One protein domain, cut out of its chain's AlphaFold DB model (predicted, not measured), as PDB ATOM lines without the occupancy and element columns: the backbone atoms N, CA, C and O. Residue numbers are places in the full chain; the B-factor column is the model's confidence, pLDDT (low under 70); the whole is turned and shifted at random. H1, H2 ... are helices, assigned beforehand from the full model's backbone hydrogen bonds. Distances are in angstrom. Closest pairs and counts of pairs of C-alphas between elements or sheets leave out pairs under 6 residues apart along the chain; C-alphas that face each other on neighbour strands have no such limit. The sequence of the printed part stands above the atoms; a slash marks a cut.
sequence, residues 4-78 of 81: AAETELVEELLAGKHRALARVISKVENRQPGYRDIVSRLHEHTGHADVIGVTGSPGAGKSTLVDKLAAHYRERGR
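What this domain is: This is residues 4 to 78 of the 81 residues of the protein "Membrane ATPase/protein kinase" of Halolamina pelagica (UniProt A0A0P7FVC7). Look first for two lobes joined by a long strap: the longest helix, H4, makes one of them, and three shorter helices, H1, H2 and H3, pack crosswise on one another to make the other. The strap is residues 44 to 61, with a wide gap between the lobes. You will find 75 residues printed, with four named helices in the order H1, H2, H3, H4 and no named strand; the class is all helix. The whole is loose, with a radius of gyration of the C-alphas of 16.0 A and spans of 45 by 31 by 22 A.

Where its parts are: Find C-alpha 62 at (114.357, 153.402, 112.886); from there H4, residues 62 to 77, runs 22.3 A to C-alpha 77 at (105.344, 133.990, 119.292). Then go to C-alpha 4 at (90.812, 148.999, 146.630), where H1, residues 4 to 14, begins and runs 15.5 A. H2, residues 18 to 29, runs 16.7 A, and H3, residues 35 to 43, runs 12.4 A.

How they stand to each other: H4 is apart from H1, H2 and H3. H1 and H2 touch at a steep tilt of 61 degrees, opposite ways; H2 does so with residues 20 to 24 alone, and the closest C-alphas, of Leu 13 and Ala 20, are 5.1 A apart. H2 touches H3 with residues 24 to 28 alone, opposite ways at a steep tilt of 59 degrees; look at Val 28 and Tyr 35, whose C-alphas are the closest at 5.3 A. H1 and H3 touch, the same way at 37 degrees, only just a steep tilt; their closest C-alphas, of Glu 6 and Ile 38, are 6.7 A apart. In H1, H2, H3 and H4 every O i to N i+4 pair is within hydrogen-bond range.

The domain as a whole: The two C-alphas farthest apart, of Ala 4 and Ala 60, are 46.4 A apart. The printed part has no cut. The link from H3 to H4 is long, 18 residues; residues 46 to 53, 55 to 61 and 67 to 78 stand free, and of the last 67 to 77 belong to H4. The mean pLDDT of the printed part is 94.1, and residue 78 is under 70.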
ATOM      1  N   ALA A   4      91.623 150.015 147.300       85.62
ATOM      2  CA  ALA A   4      90.812 148.999 146.630       85.62
ATOM      3  C   ALA A   4      90.762 149.228 145.110       85.62
ATOM      4  O   ALA A   4      90.982 148.297 144.343       85.62
ATOM      5  N   ALA A   5      90.584 150.478 144.669       88.75
ATOM      6  CA  ALA A   5      90.586 150.816 143.241       88.75
ATOM      7  C   ALA A   5      91.966 150.627 142.582       88.75
ATOM      8  O   ALA A   5      92.054 150.326 141.395       88.75
ATOM      9  N   GLU A   6      93.054 150.823 143.332       92.44
ATOM     10  CA  GLU A   6      94.420 150.573 142.848       92.44
ATOM     11  C   GLU A   6      94.702 149.076 142.720       92.44
ATOM     12  O   GLU A   6      95.338 148.653 141.759       92.44
ATOM     13  N   THR A   7      94.145 148.278 143.630       94.25
ATOM     14  CA  THR A   7      94.204 146.815 143.577       94.25
ATOM     15  C   THR A   7      93.466 146.257 142.381       94.25
ATOM     16  O   THR A   7      94.078 145.537 141.595       94.25
ATOM     17  N   GLU A   8      92.213 146.660 142.194       95.94
ATOM     18  CA  GLU A   8      91.421 146.259 141.036       95.94
ATOM     19  C   GLU A   8      92.138 146.633 139.731       95.94
ATOM     20  O   GLU A   8      92.262 145.816 138.825       95.94
ATOM     21  N   LEU A   9      92.709 147.840 139.648       96.38
ATOM     22  CA  LEU A   9      93.421 148.282 138.451       96.38
ATOM     23  C   LEU A   9      94.657 147.420 138.127       96.38
ATOM     24  O   LEU A   9      94.925 147.164 136.951       96.38
ATOM     25  N   VAL A  10      95.409 146.982 139.142       96.94
ATOM     26  CA  VAL A  10      96.555 146.071 138.968       96.94
ATOM     27  C   VAL A  10      96.082 144.689 138.517       96.94
ATOM     28  O   VAL A  10      96.634 144.146 137.562       96.94
ATOM     29  N   GLU A  11      95.037 144.143 139.137       97.12
ATOM     30  CA  GLU A  11      94.457 142.848 138.758       97.12
ATOM     31  C   GLU A  11      93.939 142.857 137.315       97.12
ATOM     32  O   GLU A  11      94.213 141.941 136.538       97.12
ATOM     33  N   GLU A  12      93.248 143.925 136.914       97.94
ATOM     34  CA  GLU A  12      92.785 144.103 135.542       97.94
ATOM     35  C   GLU A  12      93.935 144.174 134.531       97.94
ATOM     36  O   GLU A  12      93.818 143.638 133.426       97.94
ATOM     37  N   LEU A  13      95.042 144.833 134.890       97.44
ATOM     38  CA  LEU A  13      96.235 144.894 134.049       97.44
ATOM     39  C   LEU A  13      96.856 143.506 133.885       97.44
ATOM     40  O   LEU A  13      97.137 143.108 132.754       97.44
ATOM     41  N   LEU A  14      97.027 142.760 134.981       96.44
ATOM     42  CA  LEU A  14      97.583 141.401 134.958       96.44
ATOM     43  C   LEU A  14      96.683 140.419 134.193       96.44
ATOM     44  O   LEU A  14      97.183 139.502 133.548       96.44
ATOM     45  N   ALA A  15      95.369 140.659 134.176       97.12
ATOM     46  CA  ALA A  15      94.412 139.936 133.337       97.12
ATOM     47  C   ALA A  15      94.454 140.341 131.844       97.12
ATOM     48  O   ALA A  15      93.627 139.881 131.054       97.12
ATOM     49  N   GLY A  16      95.373 141.222 131.434       95.44
ATOM     50  CA  GLY A  16      95.561 141.630 130.040       95.44
ATOM     51  C   GLY A  16      94.556 142.668 129.532       95.44
ATOM     52  O   GLY A  16      94.423 142.861 128.319       95.44
ATOM     53  N   LYS A  17      93.823 143.369 130.412       97.88
ATOM     54  CA  LYS A  17      92.856 144.388 129.975       97.88
ATOM     55  C   LYS A  17      93.581 145.642 129.469       97.88
ATOM     56  O   LYS A  17      94.067 146.459 130.248       97.88
ATOM     57  N   HIS A  18      93.551 145.878 128.155       95.56
ATOM     58  CA  HIS A  18      94.190 147.042 127.511       95.56
ATOM     59  C   HIS A  18      93.819 148.406 128.127       95.56
ATOM     60  O   HIS A  18      94.667 149.292 128.236       95.56
ATOM     61  N   ARG A  19      92.562 148.596 128.559       97.12
ATOM     62  CA  ARG A  19      92.134 149.850 129.210       97.12
ATOM     63  C   ARG A  19      92.814 150.065 130.563       97.12
ATOM     64  O   ARG A  19      93.135 151.202 130.897       97.12
ATOM     65  N   ALA A  20      93.037 148.995 131.326       97.69
ATOM     66  CA  ALA A  20      93.746 149.063 132.598       97.69
ATOM     67  C   ALA A  20      95.220 149.425 132.380       97.69
ATOM     68  O   ALA A  20      95.718 150.327 133.049       97.69
ATOM     69  N   LEU A  21      95.872 148.835 131.367       97.25
ATOM     70  CA  LEU A  21      97.237 149.199 130.966       97.25
ATOM     71  C   LEU A  21      97.371 150.701 130.677       97.25
ATOM     72  O   LEU A  21      98.222 151.365 131.266       97.25
ATOM     73  N   ALA A  22      96.500 151.256 129.826       97.75
ATOM     74  CA  ALA A  22      96.528 152.683 129.496       97.75
ATOM     75  C   ALA A  22      96.363 153.571 130.745       97.75
ATOM     76  O   ALA A  22      97.109 154.530 130.934       97.75
ATOM     77  N   ARG A  23      95.427 153.217 131.639       97.06
ATOM     78  CA  ARG A  23      95.197 153.939 132.902       97.06
ATOM     79  C   ARG A  23      96.409 153.879 133.830       97.06
ATOM     80  O   ARG A  23      96.740 154.897 134.432       97.06
ATOM     81  N   VAL A  24      97.061 152.722 133.951       97.56
ATOM     82  CA  VAL A  24      98.275 152.564 134.766       97.56
ATOM     83  C   VAL A  24      99.405 153.427 134.221       97.56
ATOM     84  O   VAL A  24      99.978 154.191 134.996       97.56
ATOM     85  N   ILE A  25      99.671 153.378 132.909       97.50
ATOM     86  CA  ILE A  25     100.687 154.223 132.259       97.50
ATOM     87  C   ILE A  25     100.419 155.693 132.585       97.50
ATOM     88  O   ILE A  25     101.263 156.352 133.190       97.50
ATOM     89  N   SER A  26      99.204 156.182 132.314       97.69
ATOM     90  CA  SER A  26      98.845 157.574 132.600       97.69
ATOM     91  C   SER A  26      98.976 157.932 134.083       97.69
ATOM     92  O   SER A  26      99.412 159.034 134.411       97.69
ATOM     93  N   LYS A  27      98.604 157.035 135.003       97.00
ATOM     94  CA  LYS A  27      98.693 157.285 136.450       97.00
ATOM     95  C   LYS A  27     100.149 157.400 136.913       97.00
ATOM     96  O   LYS A  27     100.459 158.286 137.715       97.00
ATOM     97  N   VAL A  28     101.027 156.539 136.392       96.94
ATOM     98  CA  VAL A  28     102.468 156.521 136.690       96.94
ATOM     99  C   VAL A  28     103.172 157.741 136.100       96.94
ATOM    100  O   VAL A  28     103.872 158.441 136.834       96.94
ATOM    101  N   GLU A  29     102.943 158.055 134.824       97.69
ATOM    102  CA  GLU A  29     103.553 159.211 134.149       97.69
ATOM    103  C   GLU A  29     103.181 160.536 134.825       97.69
ATOM    104  O   GLU A  29     104.039 161.386 135.058       97.69
ATOM    105  N   ASN A  30     101.916 160.677 135.231       97.94
ATOM    106  CA  ASN A  30     101.422 161.872 135.915       97.94
ATOM    107  C   ASN A  30     101.684 161.872 137.430       97.94
ATOM    108  O   ASN A  30     101.247 162.794 138.119       97.94
ATOM    109  N   ARG A  31     102.357 160.845 137.975       97.06
ATOM    110  CA  ARG A  31     102.667 160.703 139.414       97.06
ATOM    111  C   ARG A  31     101.448 160.909 140.323       97.06
ATOM    112  O   ARG A  31     101.555 161.482 141.410       97.06
ATOM    113  N   GLN A  32     100.277 160.459 139.880       96.56
ATOM    114  CA  GLN A  32      99.029 160.636 140.625       96.56
ATOM    115  C   GLN A  32      99.071 159.867 141.957       96.56
ATOM    116  O   GLN A  32      99.778 158.861 142.056       96.56
ATOM    117  N   PRO A  33      98.289 160.262 142.979       95.44
ATOM    118  CA  PRO A  33      98.261 159.564 144.265       95.44
ATOM    119  C   PRO A  33      98.131 158.039 144.117       95.44
ATOM    120  O   PRO A  33      97.314 157.571 143.325       95.44
ATOM    121  N   GLY A  34      98.965 157.293 144.848       93.94
ATOM    122  CA  GLY A  34      99.023 155.823 144.820       93.94
ATOM    123  C   GLY A  34      99.846 155.199 143.684       93.94
ATOM    124  O   GLY A  34      99.988 153.983 143.639       93.94
ATOM    125  N   TYR A  35     100.464 155.989 142.792       95.88
ATOM    126  CA  TYR A  35     101.298 155.433 141.710       95.88
ATOM    127  C   TYR A  35     102.455 154.550 142.211       95.88
ATOM    128  O   TYR A  35     102.800 153.569 141.559       95.88
ATOM    129  N   ARG A  36     103.053 154.876 143.367       95.50
ATOM    130  CA  ARG A  36     104.165 154.098 143.941       95.50
ATOM    131  C   ARG A  36     103.736 152.701 144.375       95.50
ATOM    132  O   ARG A  36     104.506 151.770 144.183       95.50
ATOM    133  N   ASP A  37     102.528 152.568 144.920       94.94
ATOM    134  CA  ASP A  37     101.968 151.271 145.316       94.94
ATOM    135  C   ASP A  37     101.762 150.379 144.088       94.94
ATOM    136  O   ASP A  37     102.251 149.253 144.042       94.94
ATOM    137  N   ILE A  38     101.167 150.941 143.031       96.00
ATOM    138  CA  ILE A  38     101.008 150.258 141.741       96.00
ATOM    139  C   ILE A  38     102.362 149.782 141.198       96.00
ATOM    140  O   ILE A  38     102.492 148.619 140.830       96.00
ATOM    141  N   VAL A  39     103.379 150.654 141.164       95.69
ATOM    142  CA  VAL A  39     104.721 150.290 140.671       95.69
ATOM    143  C   VAL A  39     105.340 149.179 141.518       95.69
ATOM    144  O   VAL A  39     105.869 148.223 140.959       95.69
ATOM    145  N   SER A  40     105.249 149.283 142.848       94.69
ATOM    146  CA  SER A  40     105.784 148.278 143.769       94.69
ATOM    147  C   SER A  40     105.164 146.905 143.535       94.69
ATOM    148  O   SER A  40     105.880 145.913 143.486       94.69
ATOM    149  N   ARG A  41     103.843 146.844 143.353       94.50
ATOM    150  CA  ARG A  41     103.122 145.586 143.127       94.50
ATOM    151  C   ARG A  41     103.408 144.989 141.759       94.50
ATOM    152  O   ARG A  41     103.577 143.785 141.633       94.50
ATOM    153  N   LEU A  42     103.490 145.828 140.726       95.44
ATOM    154  CA  LEU A  42     103.822 145.358 139.384       95.44
ATOM    155  C   LEU A  42     105.256 144.833 139.296       95.44
ATOM    156  O   LEU A  42     105.496 143.935 138.498       95.44
ATOM    157  N   HIS A  43     106.187 145.338 140.111       94.25
ATOM    158  CA  HIS A  43     107.589 144.917 140.094       94.25
ATOM    159  C   HIS A  43     107.758 143.393 140.252       94.25
ATOM    160  O   HIS A  43     108.586 142.805 139.559       94.25
ATOM    161  N   GLU A  44     106.929 142.743 141.076       92.06
ATOM    162  CA  GLU A  44     106.937 141.282 141.292       92.06
ATOM    163  C   GLU A  44     106.577 140.468 140.036       92.06
ATOM    164  O   GLU A  44     106.908 139.289 139.945       92.06
ATOM    165  N   HIS A  45     105.937 141.095 139.046       93.25
ATOM    166  CA  HIS A  45     105.504 140.467 137.795       93.25
ATOM    167  C   HIS A  45     106.376 140.856 136.586       93.25
ATOM    168  O   HIS A  45     106.015 140.583 135.440       93.25
ATOM    169  N   THR A  46     107.508 141.532 136.814       91.62
ATOM    170  CA  THR A  46     108.418 142.018 135.759       91.62
ATOM    171  C   THR A  46     109.720 141.209 135.695       91.62
ATOM    172  O   THR A  46     109.947 140.314 136.498       91.62
ATOM    173  N   GLY A  47     110.585 141.501 134.715       89.94
ATOM    174  CA  GLY A  47     111.906 140.860 134.579       89.94
ATOM    175  C   GLY A  47     111.959 139.667 133.619       89.94
ATOM    176  O   GLY A  47     113.033 139.132 133.370       89.94
ATOM    177  N   HIS A  48     110.825 139.279 133.037       88.81
ATOM    178  CA  HIS A  48     110.739 138.170 132.078       88.81
ATOM    179  C   HIS A  48     110.771 138.609 130.604       88.81
ATOM    180  O   HIS A  48     110.693 137.763 129.719       88.81
ATOM    181  N   ALA A  49     110.835 139.916 130.335       89.88
ATOM    182  CA  ALA A  49     110.820 140.470 128.986       89.88
ATOM    183  C   ALA A  49     112.195 141.026 128.599       89.88
ATOM    184  O   ALA A  49     112.811 141.758 129.376       89.88
ATOM    185  N   ASP A  50     112.632 140.736 127.375       90.25
ATOM    186  CA  ASP A  50     113.838 141.326 126.797       90.25
ATOM    187  C   ASP A  50     113.625 142.814 126.479       90.25
ATOM    188  O   ASP A  50     112.641 143.198 125.840       90.25
ATOM    189  N   VAL A  51     114.573 143.665 126.884       92.12
ATOM    190  CA  VAL A  51     114.544 145.113 126.617       92.12
ATOM    191  C   VAL A  51     115.621 145.468 125.595       92.12
ATOM    192  O   VAL A  51     116.814 145.380 125.874       92.12
ATOM    193  N   ILE A  52     115.198 145.902 124.405       92.25
ATOM    194  CA  ILE A  52     116.084 146.239 123.283       92.25
ATOM    195  C   ILE A  52     115.986 147.739 122.988       92.25
ATOM    196  O   ILE A  52     114.940 148.236 122.574       92.25
ATOM    197  N   GLY A  53     117.091 148.467 123.168       94.25
ATOM    198  CA  GLY A  53     117.197 149.877 122.790       94.25
ATOM    199  C   GLY A  53     117.558 150.046 121.312       94.25
ATOM    200  O   GLY A  53     118.541 149.476 120.846       94.25
ATOM    201  N   VAL A  54     116.797 150.864 120.578       93.56
ATOM    202  CA  VAL A  54     117.064 151.185 119.165       93.56
ATOM    203  C   VAL A  54     117.397 152.670 119.030       93.56
ATOM    204  O   VAL A  54     116.599 153.529 119.398       93.56
ATOM    205  N   THR A  55     118.570 152.987 118.476       93.50
ATOM    206  CA  THR A  55     119.077 154.362 118.313       93.50
ATOM    207  C   THR A  55     119.610 154.617 116.899       93.50
ATOM    208  O   THR A  55     119.805 153.688 116.120       93.50
ATOM    209  N   GLY A  56     119.795 155.889 116.540       92.56
ATOM    210  CA  GLY A  56     120.255 156.340 115.223       92.56
ATOM    211  C   GLY A  56     119.712 157.721 114.846       92.56
ATOM    212  O   GLY A  56     118.743 158.206 115.438       92.56
ATOM    213  N   SER A  57     120.300 158.355 113.833       95.50
ATOM    214  CA  SER A  57     119.961 159.720 113.397       95.50
ATOM    215  C   SER A  57     118.501 159.878 112.929       95.50
ATOM    216  O   SER A  57     117.861 158.890 112.538       95.50
ATOM    217  N   PRO A  58     117.924 161.096 112.958       93.81
ATOM    218  CA  PRO A  58     116.645 161.380 112.301       93.81
ATOM    219  C   PRO A  58     116.661 160.909 110.838       93.81
ATOM    220  O   PRO A  58     117.673 161.036 110.158       93.81
ATOM    221  N   GLY A  59     115.568 160.306 110.366       93.06
ATOM    222  CA  GLY A  59     115.480 159.778 108.997       93.06
ATOM    223  C   GLY A  59     116.180 158.434 108.736       93.06
ATOM    224  O   GLY A  59     115.956 157.851 107.684       93.06
ATOM    225  N   ALA A  60     116.935 157.864 109.686       94.44
ATOM    226  CA  ALA A  60     117.662 156.593 109.500       94.44
ATOM    227  C   ALA A  60     116.779 155.323 109.382       94.44
ATOM    228  O   ALA A  60     117.284 154.210 109.462       94.44
ATOM    229  N   GLY A  61     115.454 155.460 109.260       95.12
ATOM    230  CA  GLY A  61     114.538 154.317 109.116       95.12
ATOM    231  C   GLY A  61     114.246 153.530 110.401       95.12
ATOM    232  O   GLY A  61     113.703 152.430 110.328       95.12
ATOM    233  N   LYS A  62     114.561 154.077 111.586       96.38
ATOM    234  CA  LYS A  62     114.357 153.402 112.886       96.38
ATOM    235  C   LYS A  62     112.927 152.901 113.100       96.38
ATOM    236  O   LYS A  62     112.760 151.753 113.486       96.38
ATOM    237  N   SER A  63     111.911 153.723 112.826       94.88
ATOM    238  CA  SER A  63     110.507 153.318 112.996       94.88
ATOM    239  C   SER A  63     110.156 152.143 112.086       94.88
ATOM    240  O   SER A  63     109.632 151.145 112.556       94.88
ATOM    241  N   THR A  64     110.575 152.190 110.816       96.38
ATOM    242  CA  THR A  64     110.381 151.081 109.870       96.38
ATOM    243  C   THR A  64     111.047 149.790 110.344       96.38
ATOM    244  O   THR A  64     110.485 148.711 110.171       96.38
ATOM    245  N   LEU A  65     112.243 149.880 110.933       95.44
ATOM    246  CA  LEU A  65     112.925 148.724 111.513       95.44
ATOM    247  C   LEU A  65     112.160 148.169 112.722       95.44
ATOM    248  O   LEU A  65     111.920 146.966 112.775       95.44
ATOM    249  N   VAL A  66     111.772 149.032 113.665       95.38
ATOM    250  CA  VAL A  66     111.026 148.648 114.875       95.38
ATOM    251  C   VAL A  66     109.697 147.985 114.511       95.38
ATOM    252  O   VAL A  66     109.385 146.928 115.054       95.38
ATOM    253  N   ASP A  67     108.961 148.535 113.544       96.06
ATOM    254  CA  ASP A  67     107.680 147.985 113.091       96.06
ATOM    255  C   ASP A  67     107.839 146.573 112.513       96.06
ATOM    256  O   ASP A  67     107.101 145.651 112.878       96.06
ATOM    257  N   LYS A  68     108.840 146.379 111.643       96.06
ATOM    258  CA  LYS A  68     109.148 145.069 111.050       96.06
ATOM    259  C   LYS A  68     109.616 144.066 112.102       96.06
ATOM    260  O   LYS A  68     109.190 142.914 112.072       96.06
ATOM    261  N   LEU A  69     110.452 144.496 113.047       94.38
ATOM    262  CA  LEU A  69     110.935 143.648 114.134       94.38
ATOM    263  C   LEU A  69     109.781 143.192 115.041       94.38
ATOM    264  O   LEU A  69     109.685 142.013 115.374       94.38
ATOM    265  N   ALA A  70     108.871 144.104 115.389       93.44
ATOM    266  CA  ALA A  70     107.688 143.790 116.182       93.44
ATOM    267  C   ALA A  70     106.740 142.820 115.455       93.44
ATOM    268  O   ALA A  70     106.204 141.901 116.075       93.44
ATOM    269  N   ALA A  71     106.528 142.994 114.145       94.75
ATOM    270  CA  ALA A  71     105.757 142.048 113.335       94.75
ATOM    271  C   ALA A  71     106.384 140.645 113.356       94.75
ATOM    272  O   ALA A  71     105.711 139.681 113.714       94.75
ATOM    273  N   HIS A  72     107.689 140.560 113.098       94.38
ATOM    274  CA  HIS A  72     108.440 139.306 113.079       94.38
ATOM    275  C   HIS A  72     108.408 138.552 114.420       94.38
ATOM    276  O   HIS A  72     108.195 137.340 114.451       94.38
ATOM    277  N   TYR A  73     108.569 139.247 115.554       91.88
ATOM    278  CA  TYR A  73     108.469 138.608 116.873       91.88
ATOM    279  C   TYR A  73     107.056 138.108 117.187       91.88
ATOM    280  O   TYR A  73     106.908 137.026 117.754       91.88
ATOM    281  N   ARG A  74     106.017 138.852 116.788       90.62
ATOM    282  CA  ARG A  74     104.624 138.402 116.954       90.62
ATOM    283  C   ARG A  74     104.328 137.146 116.140       90.62
ATOM    284  O   ARG A  74     103.645 136.261 116.642       90.62
ATOM    285  N   GLU A  75     104.851 137.051 114.920       93.31
ATOM    286  CA  GLU A  75     104.701 135.857 114.079       93.31
ATOM    287  C   GLU A  75     105.354 134.626 114.712       93.31
ATOM    288  O   GLU A  75     104.744 133.561 114.741       93.31
ATOM    289  N   ARG A  76     106.555 134.780 115.284       89.19
ATOM    290  CA  ARG A  76     107.268 133.696 115.982       89.19
ATOM    291  C   ARG A  76     106.625 133.281 117.304       89.19
ATOM    292  O   ARG A  76     106.735 132.123 117.688       89.19
ATOM    293  N   GLY A  77     106.009 134.227 118.011       80.88
ATOM    294  CA  GLY A  77     105.344 133.990 119.292       80.88
ATOM    295  C   GLY A  77     103.915 133.463 119.169       80.88
ATOM    296  O   GLY A  77     103.316 133.100 120.179       80.88
ATOM    297  N   ARG A  78     103.341 133.420 117.959       66.69
ATOM    298  CA  ARG A  78     102.030 132.811 117.739       66.69
ATOM    299  C   ARG A  78     102.200 131.294 117.866       66.69
ATOM    300  O   ARG A  78     102.986 130.742 117.095       66.69
TER     301      ARG A  78